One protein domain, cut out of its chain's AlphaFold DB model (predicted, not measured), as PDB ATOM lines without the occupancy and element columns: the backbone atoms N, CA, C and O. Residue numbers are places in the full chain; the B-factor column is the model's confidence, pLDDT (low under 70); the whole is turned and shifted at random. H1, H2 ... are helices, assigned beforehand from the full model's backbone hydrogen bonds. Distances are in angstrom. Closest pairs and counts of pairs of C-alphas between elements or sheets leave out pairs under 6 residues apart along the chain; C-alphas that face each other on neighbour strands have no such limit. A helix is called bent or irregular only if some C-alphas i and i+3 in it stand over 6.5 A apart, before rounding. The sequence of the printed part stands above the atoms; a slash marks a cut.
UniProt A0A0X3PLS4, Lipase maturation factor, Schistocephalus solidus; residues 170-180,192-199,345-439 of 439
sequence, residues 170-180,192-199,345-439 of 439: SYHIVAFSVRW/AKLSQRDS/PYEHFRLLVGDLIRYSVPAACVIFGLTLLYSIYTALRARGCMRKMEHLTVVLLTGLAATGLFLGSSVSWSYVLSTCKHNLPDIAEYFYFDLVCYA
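AT A GLANCE: This is residues 170 to 180, 192 to 199 and 345 to 439 of the 439 residues of the protein "Lipase maturation factor" of Schistocephalus solidus (UniProt A0A0X3PLS4). A long, narrow helical hairpin, H2 and H3, makes the length of the domain, and the short helix H1 packs on both of its helices at one side, so that the three centres form a triangle. After H3 the chain turns at the open end of the hairpin, and the last residues, with the four-residue H4, fold back beside H3. The printed part has 114 residues with four named helices, in the order H1, H2, H3, H4, and no named strand; the class is all helix. The whole is loose, with a radius of gyration of the C-alphas of 18.4 A, and a rod in outline, spanning 63 by 29 by 18 A.

IN THESE COORDINATES: The longest helix, H3, holds residues 385 to 422 and measures 55.6 A from C-alpha 385 at (10.918, 20.212, -38.069) to C-alpha 422 at (-30.921, 55.277, -48.713). H2, residues 346 to 380, is 50.4 A long. It has a kink of 26 degrees near residue 360 and is neither bent nor irregular, but only just: C-alphas 358 and 361 are 6.5 A apart. H1, residues 171 to 180, is 14.2 A long and begins with C-alpha 171 at (-3.965, 26.205, -50.917). H4, residues 427 to 430, is 5.5 A long.

HOW THE PARTS SIT: H3 is the hub, touching the three other helices. H2 and H3 form a helical hairpin: they touch, with the closest C-alphas, those of Ala 379 and His 391, 5.2 A apart, and run opposite ways at a shallow tilt of 10 degrees. H1 touches H3 at residues 398 to 406 alone; the closest C-alphas are those of Ser 177 and Phe 406, 6.7 A apart, and the two run the same way at a shallow tilt of 9 degrees. H1 touches H2 at residues 364 to 375 alone, the closest C-alphas being those of Ile 173 and Thr 371, 6.1 A apart; they run opposite ways at a shallow tilt of 8 degrees. H1, H2 and H3 are an up and down bundle, each helix running against the one before it in the chain. H4 touches H3 at residues 416 to 420 alone, with the closest C-alphas, those of Thr 419 and Ile 427, 7.0 A apart; H4 is apart from H1 and H2. In H1 every O i to N i+4 pair is within hydrogen-bond range, in H2 29 of 31 and in H3 29 of 34; H4 is too short for such a pair, and its one O i to N i+3 pair is not within range.

THE WHOLE: The two C-alphas farthest apart, those of Asp 198 and Gly 384, are 63.5 A from each other. Residues 181 to 191 are not printed, with 18.0 A between C-alphas 180 and 192, nor are residues 200 to 344, with 13.5 A between C-alphas 199 and 345. The links from H2 to H3 and from H3 to H4 are tight. The mean pLDDT of the printed part is 74.0; residues 196 to 198 and 411 to 439 are under 70.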
ATOM      1  N   SER A 170      -1.586  25.991 -47.486       76.25
ATOM      2  CA  SER A 170      -2.076  27.344 -47.798       76.25
ATOM      3  C   SER A 170      -3.000  27.415 -49.014       76.25
ATOM      4  O   SER A 170      -3.643  28.433 -49.266       76.25
ATOM      5  N   TYR A 171      -3.095  26.327 -49.770       78.56
ATOM      6  CA  TYR A 171      -3.965  26.205 -50.917       78.56
ATOM      7  C   TYR A 171      -5.446  26.449 -50.613       78.56
ATOM      8  O   TYR A 171      -6.160  27.085 -51.388       78.56
ATOM      9  N   HIS A 172      -5.898  25.955 -49.460       81.06
ATOM     10  CA  HIS A 172      -7.287  26.066 -49.028       81.06
ATOM     11  C   HIS A 172      -7.703  27.528 -48.837       81.06
ATOM     12  O   HIS A 172      -8.808  27.907 -49.217       81.06
ATOM     13  N   ILE A 173      -6.780  28.343 -48.318       86.12
ATOM     14  CA  ILE A 173      -6.966  29.774 -48.073       86.12
ATOM     15  C   ILE A 173      -7.203  30.491 -49.403       86.12
ATOM     16  O   ILE A 173      -8.232  31.131 -49.582       86.12
ATOM     17  N   VAL A 174      -6.295  30.310 -50.367       85.25
ATOM     18  CA  VAL A 174      -6.379  30.980 -51.675       85.25
ATOM     19  C   VAL A 174      -7.607  30.518 -52.460       85.25
ATOM     20  O   VAL A 174      -8.302  31.337 -53.054       85.25
ATOM     21  N   ALA A 175      -7.920  29.219 -52.433       86.00
ATOM     22  CA  ALA A 175      -9.115  28.695 -53.087       86.00
ATOM     23  C   ALA A 175     -10.398  29.300 -52.498       86.00
ATOM     24  O   ALA A 175     -11.310  29.632 -53.251       86.00
ATOM     25  N   PHE A 176     -10.475  29.473 -51.174       89.00
ATOM     26  CA  PHE A 176     -11.598  30.170 -50.554       89.00
ATOM     27  C   PHE A 176     -11.651  31.641 -50.982       89.00
ATOM     28  O   PHE A 176     -12.713  32.102 -51.388       89.00
ATOM     29  N   SER A 177     -10.524  32.357 -50.966       88.81
ATOM     30  CA  SER A 177     -10.473  33.766 -51.376       88.81
ATOM     31  C   SER A 177     -10.933  33.976 -52.822       88.81
ATOM     32  O   SER A 177     -11.696  34.899 -53.088       88.81
ATOM     33  N   VAL A 178     -10.555  33.089 -53.750       89.44
ATOM     34  CA  VAL A 178     -11.034  33.138 -55.144       89.44
ATOM     35  C   VAL A 178     -12.531  32.817 -55.243       89.44
ATOM     36  O   VAL A 178     -13.244  33.455 -56.012       89.44
ATOM     37  N   ARG A 179     -13.047  31.864 -54.456       91.06
ATOM     38  CA  ARG A 179     -14.493  31.566 -54.415       91.06
ATOM     39  C   ARG A 179     -15.303  32.729 -53.861       91.06
ATOM     40  O   ARG A 179     -16.380  33.004 -54.374       91.06
ATOM     41  N   TRP A 180     -14.784  33.401 -52.837       91.06
ATOM     42  CA  TRP A 180     -15.386  34.608 -52.282       91.06
ATOM     43  C   TRP A 180     -15.400  35.747 -53.305       91.06
ATOM     44  O   TRP A 180     -16.434  36.382 -53.489       91.06
ATOM     45  N   ALA A 192     -26.965  44.558 -59.535       79.06
ATOM     46  CA  ALA A 192     -26.925  45.737 -60.395       79.06
ATOM     47  C   ALA A 192     -27.993  45.710 -61.506       79.06
ATOM     48  O   ALA A 192     -28.433  46.765 -61.946       79.06
ATOM     49  N   LYS A 193     -28.430  44.520 -61.946       80.94
ATOM     50  CA  LYS A 193     -29.485  44.367 -62.963       80.94
ATOM     51  C   LYS A 193     -30.886  44.586 -62.385       80.94
ATOM     52  O   LYS A 193     -31.727  45.168 -63.051       80.94
ATOM     53  N   LEU A 194     -31.137  44.144 -61.151       80.88
ATOM     54  CA  LEU A 194     -32.456  44.235 -60.500       80.88
ATOM     55  C   LEU A 194     -32.583  45.391 -59.494       80.88
ATOM     56  O   LEU A 194     -33.624  45.532 -58.852       80.88
ATOM     57  N   SER A 195     -31.546  46.219 -59.348       71.56
ATOM     58  CA  SER A 195     -31.516  47.350 -58.411       71.56
ATOM     59  C   SER A 195     -32.549  48.423 -58.752       71.56
ATOM     60  O   SER A 195     -33.134  49.029 -57.857       71.56
ATOM     61  N   GLN A 196     -32.801  48.657 -60.040       69.81
ATOM     62  CA  GLN A 196     -33.772  49.646 -60.497       69.81
ATOM     63  C   GLN A 196     -35.147  48.997 -60.689       69.81
ATOM     64  O   GLN A 196     -35.294  48.035 -61.449       69.81
ATOM     65  N   ARG A 197     -36.156  49.544 -59.997       65.69
ATOM     66  CA  ARG A 197     -37.539  49.036 -59.966       65.69
ATOM     67  C   ARG A 197     -38.207  49.002 -61.343       65.69
ATOM     68  O   ARG A 197     -38.910  48.043 -61.635       65.69
ATOM     69  N   ASP A 198     -37.936  49.999 -62.180       60.47
ATOM     70  CA  ASP A 198     -38.551  50.148 -63.508       60.47
ATOM     71  C   ASP A 198     -37.639  49.649 -64.641       60.47
ATOM     72  O   ASP A 198     -37.775  50.049 -65.795       60.47
ATOM     73  N   SER A 199     -36.674  48.782 -64.324       71.25
ATOM     74  CA  SER A 199     -35.771  48.236 -65.334       71.25
ATOM     75  C   SER A 199     -36.429  47.136 -66.172       71.25
ATOM     76  O   SER A 199     -37.193  46.307 -65.675       71.25
ATOM     77  N   PRO A 345     -42.344  40.101 -55.639       86.06
ATOM     78  CA  PRO A 345     -42.471  41.551 -55.705       86.06
ATOM     79  C   PRO A 345     -41.192  42.243 -55.213       86.06
ATOM     80  O   PRO A 345     -40.512  41.760 -54.303       86.06
ATOM     81  N   TYR A 346     -40.918  43.428 -55.763       83.56
ATOM     82  CA  TYR A 346     -39.702  44.211 -55.506       83.56
ATOM     83  C   TYR A 346     -39.371  44.393 -54.011       83.56
ATOM     84  O   TYR A 346     -38.223  44.220 -53.608       83.56
ATOM     85  N   GLU A 347     -40.366  44.674 -53.163       83.38
ATOM     86  CA  GLU A 347     -40.135  44.872 -51.722       83.38
ATOM     87  C   GLU A 347     -39.623  43.607 -51.019       83.38
ATOM     88  O   GLU A 347     -38.728  43.674 -50.178       83.38
ATOM     89  N   HIS A 348     -40.137  42.434 -51.402       85.81
ATOM     90  CA  HIS A 348     -39.665  41.167 -50.841       85.81
ATOM     91  C   HIS A 348     -38.261  40.833 -51.347       85.81
ATOM     92  O   HIS A 348     -37.428  40.354 -50.579       85.81
ATOM     93  N   PHE A 349     -37.973  41.136 -52.617       84.94
ATOM     94  CA  PHE A 349     -36.627  41.007 -53.168       84.94
ATOM     95  C   PHE A 349     -35.627  41.889 -52.412       84.94
ATOM     96  O   PHE A 349     -34.586  41.402 -51.983       84.94
ATOM     97  N   ARG A 350     -35.965  43.158 -52.159       82.50
ATOM     98  CA  ARG A 350     -35.114  44.089 -51.406       82.50
ATOM     99  C   ARG A 350     -34.790  43.579 -49.999       82.50
ATOM    100  O   ARG A 350     -33.639  43.679 -49.571       82.50
ATOM    101  N   LEU A 351     -35.774  43.021 -49.290       84.50
ATOM    102  CA  LEU A 351     -35.557  42.411 -47.973       84.50
ATOM    103  C   LEU A 351     -34.614  41.205 -48.061       84.50
ATOM    104  O   LEU A 351     -33.640  41.137 -47.314       84.50
ATOM    105  N   LEU A 352     -34.843  40.314 -49.029       83.88
ATOM    106  CA  LEU A 352     -34.012  39.130 -49.249       83.88
ATOM    107  C   LEU A 352     -32.560  39.492 -49.592       83.88
ATOM    108  O   LEU A 352     -31.634  38.851 -49.101       83.88
ATOM    109  N   VAL A 353     -32.345  40.543 -50.387       82.69
ATOM    110  CA  VAL A 353     -31.007  41.080 -50.682       82.69
ATOM    111  C   VAL A 353     -30.348  41.640 -49.421       82.69
ATOM    112  O   VAL A 353     -29.173  41.370 -49.171       82.69
ATOM    113  N   GLY A 354     -31.100  42.384 -48.604       81.06
ATOM    114  CA  GLY A 354     -30.617  42.899 -47.324       81.06
ATOM    115  C   GLY A 354     -30.149  41.782 -46.388       81.06
ATOM    116  O   GLY A 354     -29.052  41.865 -45.833       81.06
ATOM    117  N   ASP A 355     -30.936  40.714 -46.274       85.19
ATOM    118  CA  ASP A 355     -30.592  39.539 -45.473       85.19
ATOM    119  C   ASP A 355     -29.394  38.778 -46.057       85.19
ATOM    120  O   ASP A 355     -28.459  38.446 -45.325       85.19
ATOM    121  N   LEU A 356     -29.354  38.565 -47.377       84.88
ATOM    122  CA  LEU A 356     -28.235  37.905 -48.054       84.88
ATOM    123  C   LEU A 356     -26.909  38.619 -47.770       84.88
ATOM    124  O   LEU A 356     -25.929  37.980 -47.382       84.88
ATOM    125  N   ILE A 357     -26.860  39.943 -47.926       80.94
ATOM    126  CA  ILE A 357     -25.636  40.717 -47.678       80.94
ATOM    127  C   ILE A 357     -25.282  40.686 -46.183       80.94
ATOM    128  O   ILE A 357     -24.128  40.440 -45.829       80.94
ATOM    129  N   ARG A 358     -26.275  40.839 -45.296       82.38
ATOM    130  CA  ARG A 358     -26.074  40.827 -43.838       82.38
ATOM    131  C   ARG A 358     -25.512  39.503 -43.321       82.38
ATOM    132  O   ARG A 358     -24.665  39.522 -42.431       82.38
ATOM    133  N   TYR A 359     -25.977  38.368 -43.844       87.31
ATOM    134  CA  TYR A 359     -25.552  37.041 -43.387       87.31
ATOM    135  C   TYR A 359     -24.354  36.476 -44.159       87.31
ATOM    136  O   TYR A 359     -23.609  35.669 -43.599       87.31
ATOM    137  N   SER A 360     -24.117  36.910 -45.401       85.94
ATOM    138  CA  SER A 360     -22.997  36.412 -46.215       85.94
ATOM    139  C   SER A 360     -21.630  36.766 -45.630       85.94
ATOM    140  O   SER A 360     -20.770  35.888 -45.579       85.94
ATOM    141  N   VAL A 361     -21.426  37.992 -45.128       84.75
ATOM    142  CA  VAL A 361     -20.124  38.407 -44.564       84.75
ATOM    143  C   VAL A 361     -19.767  37.621 -43.297       84.75
ATOM    144  O   VAL A 361     -18.700  37.006 -43.283       84.75
ATOM    145  N   PRO A 362     -20.622  37.534 -42.254       87.31
ATOM    146  CA  PRO A 362     -20.305  36.733 -41.072       87.31
ATOM    147  C   PRO A 362     -20.095  35.253 -41.402       87.31
ATOM    148  O   PRO A 362     -19.157  34.642 -40.888       87.31
ATOM    149  N   ALA A 363     -20.922  34.679 -42.285       88.00
ATOM    150  CA  ALA A 363     -20.762  33.295 -42.721       88.00
ATOM    151  C   ALA A 363     -19.410  33.078 -43.419       88.00
ATOM    152  O   ALA A 363     -18.697  32.124 -43.107       88.00
ATOM    153  N   ALA A 364     -19.015  33.991 -44.308       87.12
ATOM    154  CA  ALA A 364     -17.726  33.942 -44.980       87.12
ATOM    155  C   ALA A 364     -16.554  34.108 -44.005       87.12
ATOM    156  O   ALA A 364     -15.593  33.350 -44.104       87.12
ATOM    157  N   CYS A 365     -16.650  35.002 -43.013       88.31
ATOM    158  CA  CYS A 365     -15.650  35.143 -41.951       88.31
ATOM    159  C   CYS A 365     -15.463  33.835 -41.168       88.31
ATOM    160  O   CYS A 365     -14.330  33.421 -40.918       88.31
ATOM    161  N   VAL A 366     -16.560  33.158 -40.808       90.12
ATOM    162  CA  VAL A 366     -16.504  31.870 -40.097       90.12
ATOM    163  C   VAL A 366     -15.851  30.800 -40.972       90.12
ATOM    164  O   VAL A 366     -14.927  30.122 -40.521       90.12
ATOM    165  N   ILE A 367     -16.273  30.662 -42.234       89.00
ATOM    166  CA  ILE A 367     -15.706  29.661 -43.152       89.00
ATOM    167  C   ILE A 367     -14.221  29.949 -43.419       89.00
ATOM    168  O   ILE A 367     -13.404  29.022 -43.416       89.00
ATOM    169  N   PHE A 368     -13.844  31.215 -43.595       88.75
ATOM    170  CA  PHE A 368     -12.456  31.630 -43.781       88.75
ATOM    171  C   PHE A 368     -11.603  31.330 -42.545       88.75
ATOM    172  O   PHE A 368     -10.545  30.714 -42.668       88.75
ATOM    173  N   GLY A 369     -12.089  31.674 -41.350       89.00
ATOM    174  CA  GLY A 369     -11.417  31.381 -40.083       89.00
ATOM    175  C   GLY A 369     -11.201  29.882 -39.871       89.00
ATOM    176  O   GLY A 369     -10.094  29.449 -39.551       89.00
ATOM    177  N   LEU A 370     -12.219  29.059 -40.144       90.00
ATOM    178  CA  LEU A 370     -12.094  27.599 -40.109       90.00
ATOM    179  C   LEU A 370     -11.077  27.084 -41.140       90.00
ATOM    180  O   LEU A 370     -10.297  26.178 -40.841       90.00
ATOM    181  N   THR A 371     -11.039  27.682 -42.332       88.69
ATOM    182  CA  THR A 371     -10.084  27.335 -43.396       88.69
ATOM    183  C   THR A 371      -8.644  27.683 -43.004       88.69
ATOM    184  O   THR A 371      -7.729  26.886 -43.236       88.69
ATOM    185  N   LEU A 372      -8.431  28.832 -42.357       89.25
ATOM    186  CA  LEU A 372      -7.141  29.237 -41.798       89.25
ATOM    187  C   LEU A 372      -6.684  28.272 -40.701       89.25
ATOM    188  O   LEU A 372      -5.577  27.737 -40.782       89.25
ATOM    189  N   LEU A 373      -7.549  27.980 -39.725       89.88
ATOM    190  CA  LEU A 373      -7.251  27.039 -38.641       89.88
ATOM    191  C   LEU A 373      -6.909  25.647 -39.177       89.88
ATOM    192  O   LEU A 373      -5.932  25.034 -38.744       89.88
ATOM    193  N   TYR A 374      -7.659  25.166 -40.170       87.44
ATOM    194  CA  TYR A 374      -7.378  23.896 -40.830       87.44
ATOM    195  C   TYR A 374      -6.020  23.898 -41.552       87.44
ATOM    196  O   TYR A 374      -5.261  22.927 -41.467       87.44
ATOM    197  N   SER A 375      -5.679  24.996 -42.226       86.94
ATOM    198  CA  SER A 375      -4.400  25.155 -42.933       86.94
ATOM    199  C   SER A 375      -3.212  25.199 -41.962       86.94
ATOM    200  O   SER A 375      -2.173  24.589 -42.219       86.94
ATOM    201  N   ILE A 376      -3.378  25.843 -40.804       88.06
ATOM    202  CA  ILE A 376      -2.379  25.859 -39.725       88.06
ATOM    203  C   ILE A 376      -2.226  24.457 -39.125       88.06
ATOM    204  O   ILE A 376      -1.110  23.949 -38.999       88.06
ATOM    205  N   TYR A 377      -3.336  23.790 -38.808       88.25
ATOM    206  CA  TYR A 377      -3.330  22.435 -38.258       88.25
ATOM    207  C   TYR A 377      -2.609  21.440 -39.182       88.25
ATOM    208  O   TYR A 377      -1.768  20.649 -38.743       88.25
ATOM    209  N   THR A 378      -2.896  21.493 -40.482       84.50
ATOM    210  CA  THR A 378      -2.254  20.626 -41.479       84.50
ATOM    211  C   THR A 378      -0.768  20.947 -41.662       84.50
ATOM    212  O   THR A 378       0.028  20.015 -41.799       84.50
ATOM    213  N   ALA A 379      -0.363  22.219 -41.572       84.75
ATOM    214  CA  ALA A 379       1.048  22.610 -41.550       84.75
ATOM    215  C   ALA A 379       1.796  22.051 -40.324       84.75
ATOM    216  O   ALA A 379       2.885  21.490 -40.466       84.75
ATOM    217  N   LEU A 380       1.195  22.112 -39.130       85.88
ATOM    218  CA  LEU A 380       1.782  21.588 -37.887       85.88
ATOM    219  C   LEU A 380       1.939  20.059 -37.886       85.88
ATOM    220  O   LEU A 380       2.829  19.514 -37.220       85.88
ATOM    221  N   ARG A 381       1.101  19.355 -38.654       86.75
ATOM    222  CA  ARG A 381       1.137  17.893 -38.802       86.75
ATOM    223  C   ARG A 381       2.186  17.403 -39.812       86.75
ATOM    224  O   ARG A 381       2.405  16.194 -39.917       86.75
ATOM    225  N   ALA A 382       2.857  18.298 -40.541       81.44
ATOM    226  CA  ALA A 382       3.902  17.913 -41.486       81.44
ATOM    227  C   ALA A 382       5.043  17.141 -40.791       81.44
ATOM    228  O   ALA A 382       5.443  17.447 -39.667       81.44
ATOM    229  N   ARG A 383       5.587  16.109 -41.447       79.19
ATOM    230  CA  ARG A 383       6.706  15.324 -40.894       79.19
ATOM    231  C   ARG A 383       8.025  16.091 -41.046       79.19
ATOM    232  O   ARG A 383       8.390  16.448 -42.163       79.19
ATOM    233  N   GLY A 384       8.755  16.261 -39.941       83.38
ATOM    234  CA  GLY A 384      10.069  16.918 -39.883       83.38
ATOM    235  C   GLY A 384      10.005  18.405 -39.506       83.38
ATOM    236  O   GLY A 384       9.162  19.140 -40.013       83.38
ATOM    237  N   CYS A 385      10.913  18.852 -38.630       84.44
ATOM    238  CA  CYS A 385      10.918  20.212 -38.069       84.44
ATOM    239  C   CYS A 385      11.048  21.304 -39.149       84.44
ATOM    240  O   CYS A 385      10.232  22.220 -39.205       84.44
ATOM    241  N   MET A 386      11.987  21.140 -40.087       82.81
ATOM    242  CA  MET A 386      12.192  22.095 -41.188       82.81
ATOM    243  C   MET A 386      10.957  22.249 -42.083       82.81
ATOM    244  O   MET A 386      10.609  23.360 -42.469       82.81
ATOM    245  N   ARG A 387      10.254  21.146 -42.374       79.75
ATOM    246  CA  ARG A 387       9.029  21.187 -43.190       79.75
ATOM    247  C   ARG A 387       7.880  21.846 -42.442       79.75
ATOM    248  O   ARG A 387       7.114  22.578 -43.055       79.75
ATOM    249  N   LYS A 388       7.760  21.610 -41.132       85.06
ATOM    250  CA  LYS A 388       6.768  22.303 -40.299       85.06
ATOM    251  C   LYS A 388       6.987  23.809 -40.329       85.06
ATOM    252  O   LYS A 388       6.031  24.527 -40.587       85.06
ATOM    253  N   MET A 389       8.226  24.267 -40.127       85.31
ATOM    254  CA  MET A 389       8.548  25.695 -40.201       85.31
ATOM    255  C   MET A 389       8.227  26.260 -41.583       85.31
ATOM    256  O   MET A 389       7.482  27.224 -41.674       85.31
ATOM    257  N   GLU A 390       8.678  25.611 -42.658       83.50
ATOM    258  CA  GLU A 390       8.401  26.054 -44.029       83.50
ATOM    259  C   GLU A 390       6.895  26.159 -44.323       83.50
ATOM    260  O   GLU A 390       6.427  27.192 -44.801       83.50
ATOM    261  N   HIS A 391       6.117  25.112 -44.024       83.81
ATOM    262  CA  HIS A 391       4.671  25.123 -44.245       83.81
ATOM    263  C   HIS A 391       3.971  26.177 -43.386       83.81
ATOM    264  O   HIS A 391       3.062  26.838 -43.882       83.81
ATOM    265  N   LEU A 392       4.392  26.356 -42.133       86.06
ATOM    266  CA  LEU A 392       3.814  27.345 -41.231       86.06
ATOM    267  C   LEU A 392       4.117  28.771 -41.703       86.06
ATOM    268  O   LEU A 392       3.198  29.577 -41.781       86.06
ATOM    269  N   THR A 393       5.353  29.072 -42.107       86.38
ATOM    270  CA  THR A 393       5.716  30.385 -42.664       86.38
ATOM    271  C   THR A 393       4.905  30.693 -43.920       86.38
ATOM    272  O   THR A 393       4.343  31.777 -44.039       86.38
ATOM    273  N   VAL A 394       4.778  29.726 -44.837       84.75
ATOM    274  CA  VAL A 394       3.959  29.877 -46.050       84.75
ATOM    275  C   VAL A 394       2.491  30.131 -45.686       84.75
ATOM    276  O   VAL A 394       1.877  31.042 -46.235       84.75
ATOM    277  N   VAL A 395       1.917  29.357 -44.760       87.12
ATOM    278  CA  VAL A 395       0.521  29.521 -44.318       87.12
ATOM    279  C   VAL A 395       0.295  30.867 -43.637       87.12
ATOM    280  O   VAL A 395      -0.713  31.502 -43.913       87.12
ATOM    281  N   LEU A 396       1.225  31.338 -42.807       88.25
ATOM    282  CA  LEU A 396       1.106  32.635 -42.143       88.25
ATOM    283  C   LEU A 396       1.191  33.797 -43.138       88.25
ATOM    284  O   LEU A 396       0.345  34.682 -43.095       88.25
ATOM    285  N   LEU A 397       2.152  33.770 -44.069       86.50
ATOM    286  CA  LEU A 397       2.290  34.812 -45.094       86.50
ATOM    287  C   LEU A 397       1.064  34.863 -46.014       86.50
ATOM    288  O   LEU A 397       0.481  35.923 -46.228       86.50
ATOM    289  N   THR A 398       0.644  33.704 -46.528       85.31
ATOM    290  CA  THR A 398      -0.549  33.605 -47.384       85.31
ATOM    291  C   THR A 398      -1.830  33.937 -46.624       85.31
ATOM    292  O   THR A 398      -2.702  34.591 -47.181       85.31
ATOM    293  N   GLY A 399      -1.938  33.534 -45.357       86.69
ATOM    294  CA  GLY A 399      -3.067  33.848 -44.490       86.69
ATOM    295  C   GLY A 399      -3.177  35.340 -44.211       86.69
ATOM    296  O   GLY A 399      -4.267  35.884 -44.327       86.69
ATOM    297  N   LEU A 400      -2.064  36.019 -43.924       88.06
ATOM    298  CA  LEU A 400      -2.038  37.466 -43.703       88.06
ATOM    299  C   LEU A 400      -2.441  38.232 -44.969       88.06
ATOM    300  O   LEU A 400      -3.352  39.055 -44.915       88.06
ATOM    301  N   ALA A 401      -1.849  37.892 -46.118       85.62
ATOM    302  CA  ALA A 401      -2.195  38.509 -47.399       85.62
ATOM    303  C   ALA A 401      -3.665  38.260 -47.788       85.62
ATOM    304  O   ALA A 401      -4.388  39.187 -48.150       85.62
ATOM    305  N   ALA A 402      -4.144  37.019 -47.652       85.62
ATOM    306  CA  ALA A 402      -5.531  36.667 -47.942       85.62
ATOM    307  C   ALA A 402      -6.520  37.317 -46.966       85.62
ATOM    308  O   ALA A 402      -7.627  37.646 -47.377       85.62
ATOM    309  N   THR A 403      -6.136  37.520 -45.701       85.88
ATOM    310  CA  THR A 403      -6.969  38.222 -44.714       85.88
ATOM    311  C   THR A 403      -7.114  39.691 -45.084       85.88
ATOM    312  O   THR A 403      -8.234  40.188 -45.075       85.88
ATOM    313  N   GLY A 404      -6.027  40.369 -45.471       82.81
ATOM    314  CA  GLY A 404      -6.088  41.755 -45.949       82.81
ATOM    315  C   GLY A 404      -7.027  41.904 -47.148       82.81
ATOM    316  O   GLY A 404      -7.959  42.706 -47.113       82.81
ATOM    317  N   LEU A 405      -6.863  41.040 -48.156       80.81
ATOM    318  CA  LEU A 405      -7.727  41.024 -49.341       80.81
ATOM    319  C   LEU A 405      -9.185  40.697 -49.004       80.81
ATOM    320  O   LEU A 405     -10.098  41.335 -49.519       80.81
ATOM    321  N   PHE A 406      -9.417  39.718 -48.129       81.88
ATOM    322  CA  PHE A 406     -10.759  39.327 -47.714       81.88
ATOM    323  C   PHE A 406     -11.464  40.438 -46.929       81.88
ATOM    324  O   PHE A 406     -12.642  40.699 -47.174       81.88
ATOM    325  N   LEU A 407     -10.755  41.115 -46.020       79.94
ATOM    326  CA  LEU A 407     -11.298  42.238 -45.261       79.94
ATOM    327  C   LEU A 407     -11.621  43.409 -46.187       79.94
ATOM    328  O   LEU A 407     -12.765  43.852 -46.179       79.94
ATOM    329  N   GLY A 408     -10.682  43.833 -47.041       72.81
ATOM    330  CA  GLY A 408     -10.937  44.879 -48.039       72.81
ATOM    331  C   GLY A 408     -12.144  44.543 -48.918       72.81
ATOM    332  O   GLY A 408     -13.052  45.355 -49.083       72.81
ATOM    333  N   SER A 409     -12.231  43.287 -49.370       74.31
ATOM    334  CA  SER A 409     -13.340  42.780 -50.192       74.31
ATOM    335  C   SER A 409     -14.681  42.815 -49.470       74.31
ATOM    336  O   SER A 409     -15.705  43.160 -50.064       74.31
ATOM    337  N   SER A 410     -14.675  42.501 -48.176       70.50
ATOM    338  CA  SER A 410     -15.867  42.476 -47.331       70.50
ATOM    339  C   SER A 410     -16.358  43.875 -46.959       70.50
ATOM    340  O   SER A 410     -17.568  44.064 -46.820       70.50
ATOM    341  N   VAL A 411     -15.458  44.858 -46.821       58.25
ATOM    342  CA  VAL A 411     -15.837  46.259 -46.575       58.25
ATOM    343  C   VAL A 411     -16.589  46.817 -47.778       58.25
ATOM    344  O   VAL A 411     -17.707  47.301 -47.604       58.25
ATOM    345  N   SER A 412     -16.051  46.658 -48.995       61.34
ATOM    346  CA  SER A 412     -16.739  47.096 -50.218       61.34
ATOM    347  C   SER A 412     -18.115  46.434 -50.364       61.34
ATOM    348  O   SER A 412     -19.096  47.097 -50.681       61.34
ATOM    349  N   TRP A 413     -18.224  45.140 -50.044       66.75
ATOM    350  CA  TRP A 413     -19.499  44.414 -50.070       66.75
ATOM    351  C   TRP A 413     -20.501  44.892 -49.005       66.75
ATOM    352  O   TRP A 413     -21.698  44.990 -49.265       66.75
ATOM    353  N   SER A 414     -20.025  45.236 -47.807       58.56
ATOM    354  CA  SER A 414     -20.874  45.753 -46.724       58.56
ATOM    355  C   SER A 414     -21.356  47.178 -46.999       58.56
ATOM    356  O   SER A 414     -22.446  47.547 -46.569       58.56
ATOM    357  N   TYR A 415     -20.586  47.973 -47.744       57.53
ATOM    358  CA  TYR A 415     -20.983  49.322 -48.149       57.53
ATOM    359  C   TYR A 415     -22.218  49.308 -49.072       57.53
ATOM    360  O   TYR A 415     -23.118  50.136 -48.929       57.53
ATOM    361  N   VAL A 416     -22.359  48.282 -49.916       57.25
ATOM    362  CA  VAL A 416     -23.563  48.055 -50.742       57.25
ATOM    363  C   VAL A 416     -24.829  47.961 -49.880       57.25
ATOM    364  O   VAL A 416     -25.873  48.505 -50.242       57.25
ATOM    365  N   LEU A 417     -24.743  47.343 -48.693       54.97
ATOM    366  CA  LEU A 417     -25.856  47.269 -47.739       54.97
ATOM    367  C   LEU A 417     -26.290  48.657 -47.247       54.97
ATOM    368  O   LEU A 417     -27.485  48.883 -47.043       54.97
ATOM    369  N   SER A 418     -25.342  49.578 -47.035       51.22
ATOM    370  CA  SER A 418     -25.659  50.954 -46.633       51.22
ATOM    371  C   SER A 418     -26.324  51.753 -47.756       51.22
ATOM    372  O   SER A 418     -27.287  52.471 -47.487       51.22
ATOM    373  N   THR A 419     -25.914  51.558 -49.010       52.84
ATOM    374  CA  THR A 419     -26.498  52.244 -50.177       52.84
ATOM    375  C   THR A 419     -27.914  51.744 -50.491       52.84
ATOM    376  O   THR A 419     -28.822  52.547 -50.715       52.84
ATOM    377  N   CYS A 420     -28.169  50.434 -50.353       51.19
ATOM    378  CA  CYS A 420     -29.508  49.831 -50.448       51.19
ATOM    379  C   CYS A 420     -30.532  50.392 -49.436       51.19
ATOM    380  O   CYS A 420     -31.744  50.207 -49.608       51.19
ATOM    381  N   LYS A 421     -30.083  51.057 -48.360       50.38
ATOM    382  CA  LYS A 421     -30.977  51.688 -47.378       50.38
ATOM    383  C   LYS A 421     -31.458  53.079 -47.785       50.38
ATOM    384  O   LYS A 421     -32.550  53.438 -47.352       50.38
ATOM    385  N   HIS A 422     -30.696  53.833 -48.584       44.38
ATOM    386  CA  HIS A 422     -30.921  55.277 -48.713       44.38
ATOM    387  C   HIS A 422     -31.288  55.802 -50.103       44.38
ATOM    388  O   HIS A 422     -31.995  56.798 -50.114       44.38
ATOM    389  N   ASN A 423     -30.895  55.171 -51.219       43.62
ATOM    390  CA  ASN A 423     -31.435  55.374 -52.581       43.62
ATOM    391  C   ASN A 423     -30.632  54.494 -53.565       43.62
ATOM    392  O   ASN A 423     -29.408  54.456 -53.493       43.62
ATOM    393  N   LEU A 424     -31.309  53.772 -54.469       49.91
ATOM    394  CA  LEU A 424     -30.711  52.737 -55.337       49.91
ATOM    395  C   LEU A 424     -30.134  53.154 -56.722       49.91
ATOM    396  O   LEU A 424     -29.656  52.244 -57.402       49.91
ATOM    397  N   PRO A 425     -30.132  54.417 -57.209       40.62
ATOM    398  CA  PRO A 425     -29.727  54.655 -58.598       40.62
ATOM    399  C   PRO A 425     -28.217  54.482 -58.854       40.62
ATOM    400  O   PRO A 425     -27.864  54.030 -59.940       40.62
ATOM    401  N   ASP A 426     -27.344  54.691 -57.862       38.50
ATOM    402  CA  ASP A 426     -25.887  54.752 -58.105       38.50
ATOM    403  C   ASP A 426     -25.119  53.490 -57.684       38.50
ATOM    404  O   ASP A 426     -23.898  53.481 -57.578       38.50
ATOM    405  N   ILE A 427     -25.797  52.367 -57.454       42.66
ATOM    406  CA  ILE A 427     -25.136  51.143 -56.973       42.66
ATOM    407  C   ILE A 427     -24.057  50.629 -57.959       42.66
ATOM    408  O   ILE A 427     -23.071  50.038 -57.526       42.66
ATOM    409  N   ALA A 428     -24.186  50.905 -59.263       36.50
ATOM    410  CA  ALA A 428     -23.222  50.486 -60.286       36.50
ATOM    411  C   ALA A 428     -21.872  51.236 -60.235       36.50
ATOM    412  O   ALA A 428     -20.846  50.620 -60.517       36.50
ATOM    413  N   GLU A 429     -21.851  52.518 -59.850       36.00
ATOM    414  CA  GLU A 429     -20.605  53.300 -59.729       36.00
ATOM    415  C   GLU A 429     -19.839  52.976 -58.438       36.00
ATOM    416  O   GLU A 429     -18.612  52.995 -58.430       36.00
ATOM    417  N   TYR A 430     -20.535  52.608 -57.357       40.72
ATOM    418  CA  TYR A 430     -19.921  52.442 -56.032       40.72
ATOM    419  C   TYR A 430     -19.451  51.017 -55.695       40.72
ATOM    420  O   TYR A 430     -18.754  50.830 -54.699       40.72
ATOM    421  N   PHE A 431     -19.790  49.994 -56.488       42.41
ATOM    422  CA  PHE A 431     -19.506  48.594 -56.132       42.41
ATOM    423  C   PHE A 431     -18.005  48.236 -55.997       42.41
ATOM    424  O   PHE A 431     -17.698  47.201 -55.400       42.41
ATOM    425  N   TYR A 432     -17.071  49.021 -56.554       48.91
ATOM    426  CA  TYR A 432     -15.728  48.501 -56.878       48.91
ATOM    427  C   TYR A 432     -14.533  49.437 -56.631       48.91
ATOM    428  O   TYR A 432     -13.408  49.063 -56.975       48.91
ATOM    429  N   PHE A 433     -14.738  50.613 -56.027       39.81
ATOM    430  CA  PHE A 433     -13.708  51.662 -55.985       39.81
ATOM    431  C   PHE A 433     -12.661  51.566 -54.860       39.81
ATOM    432  O   PHE A 433     -11.577  52.122 -55.016       39.81
ATOM    433  N   ASP A 434     -12.897  50.816 -53.780       38.03
ATOM    434  CA  ASP A 434     -12.097  51.014 -52.553       38.03
ATOM    435  C   ASP A 434     -11.060  49.933 -52.204       38.03
ATOM    436  O   ASP A 434     -10.377  50.051 -51.188       38.03
ATOM    437  N   LEU A 435     -10.863  48.885 -53.010       37.44
ATOM    438  CA  LEU A 435      -9.974  47.789 -52.585       37.44
ATOM    439  C   LEU A 435      -8.487  48.032 -52.867       37.44
ATOM    440  O   LEU A 435      -7.627  47.533 -52.148       37.44
ATOM    441  N   VAL A 436      -8.177  48.815 -53.900       34.62
ATOM    442  CA  VAL A 436      -6.797  49.002 -54.379       34.62
ATOM    443  C   VAL A 436      -6.042  50.084 -53.591       34.62
ATOM    444  O   VAL A 436      -4.821  50.139 -53.657       34.62
ATOM    445  N   CYS A 437      -6.738  50.925 -52.820       28.52
ATOM    446  CA  CYS A 437      -6.103  51.966 -52.003       28.52
ATOM    447  C   CYS A 437      -5.790  51.515 -50.561       28.52
ATOM    448  O   CYS A 437      -5.039  52.196 -49.869       28.52
ATOM    449  N   TYR A 438      -6.353  50.388 -50.100       27.64
ATOM    450  CA  TYR A 438      -6.261  49.943 -48.698       27.64
ATOM    451  C   TYR A 438      -5.558  48.588 -48.479       27.64
ATOM    452  O   TYR A 438      -5.366  48.203 -47.323       27.64
ATOM    453  N   ALA A 439      -5.177  47.871 -49.543       27.64
ATOM    454  CA  ALA A 439      -4.353  46.654 -49.486       27.64
ATOM    455  C   ALA A 439      -2.899  46.977 -49.842       27.64
ATOM    456  O   ALA A 439      -1.998  46.425 -49.165       27.64
TER     457      ALA A 439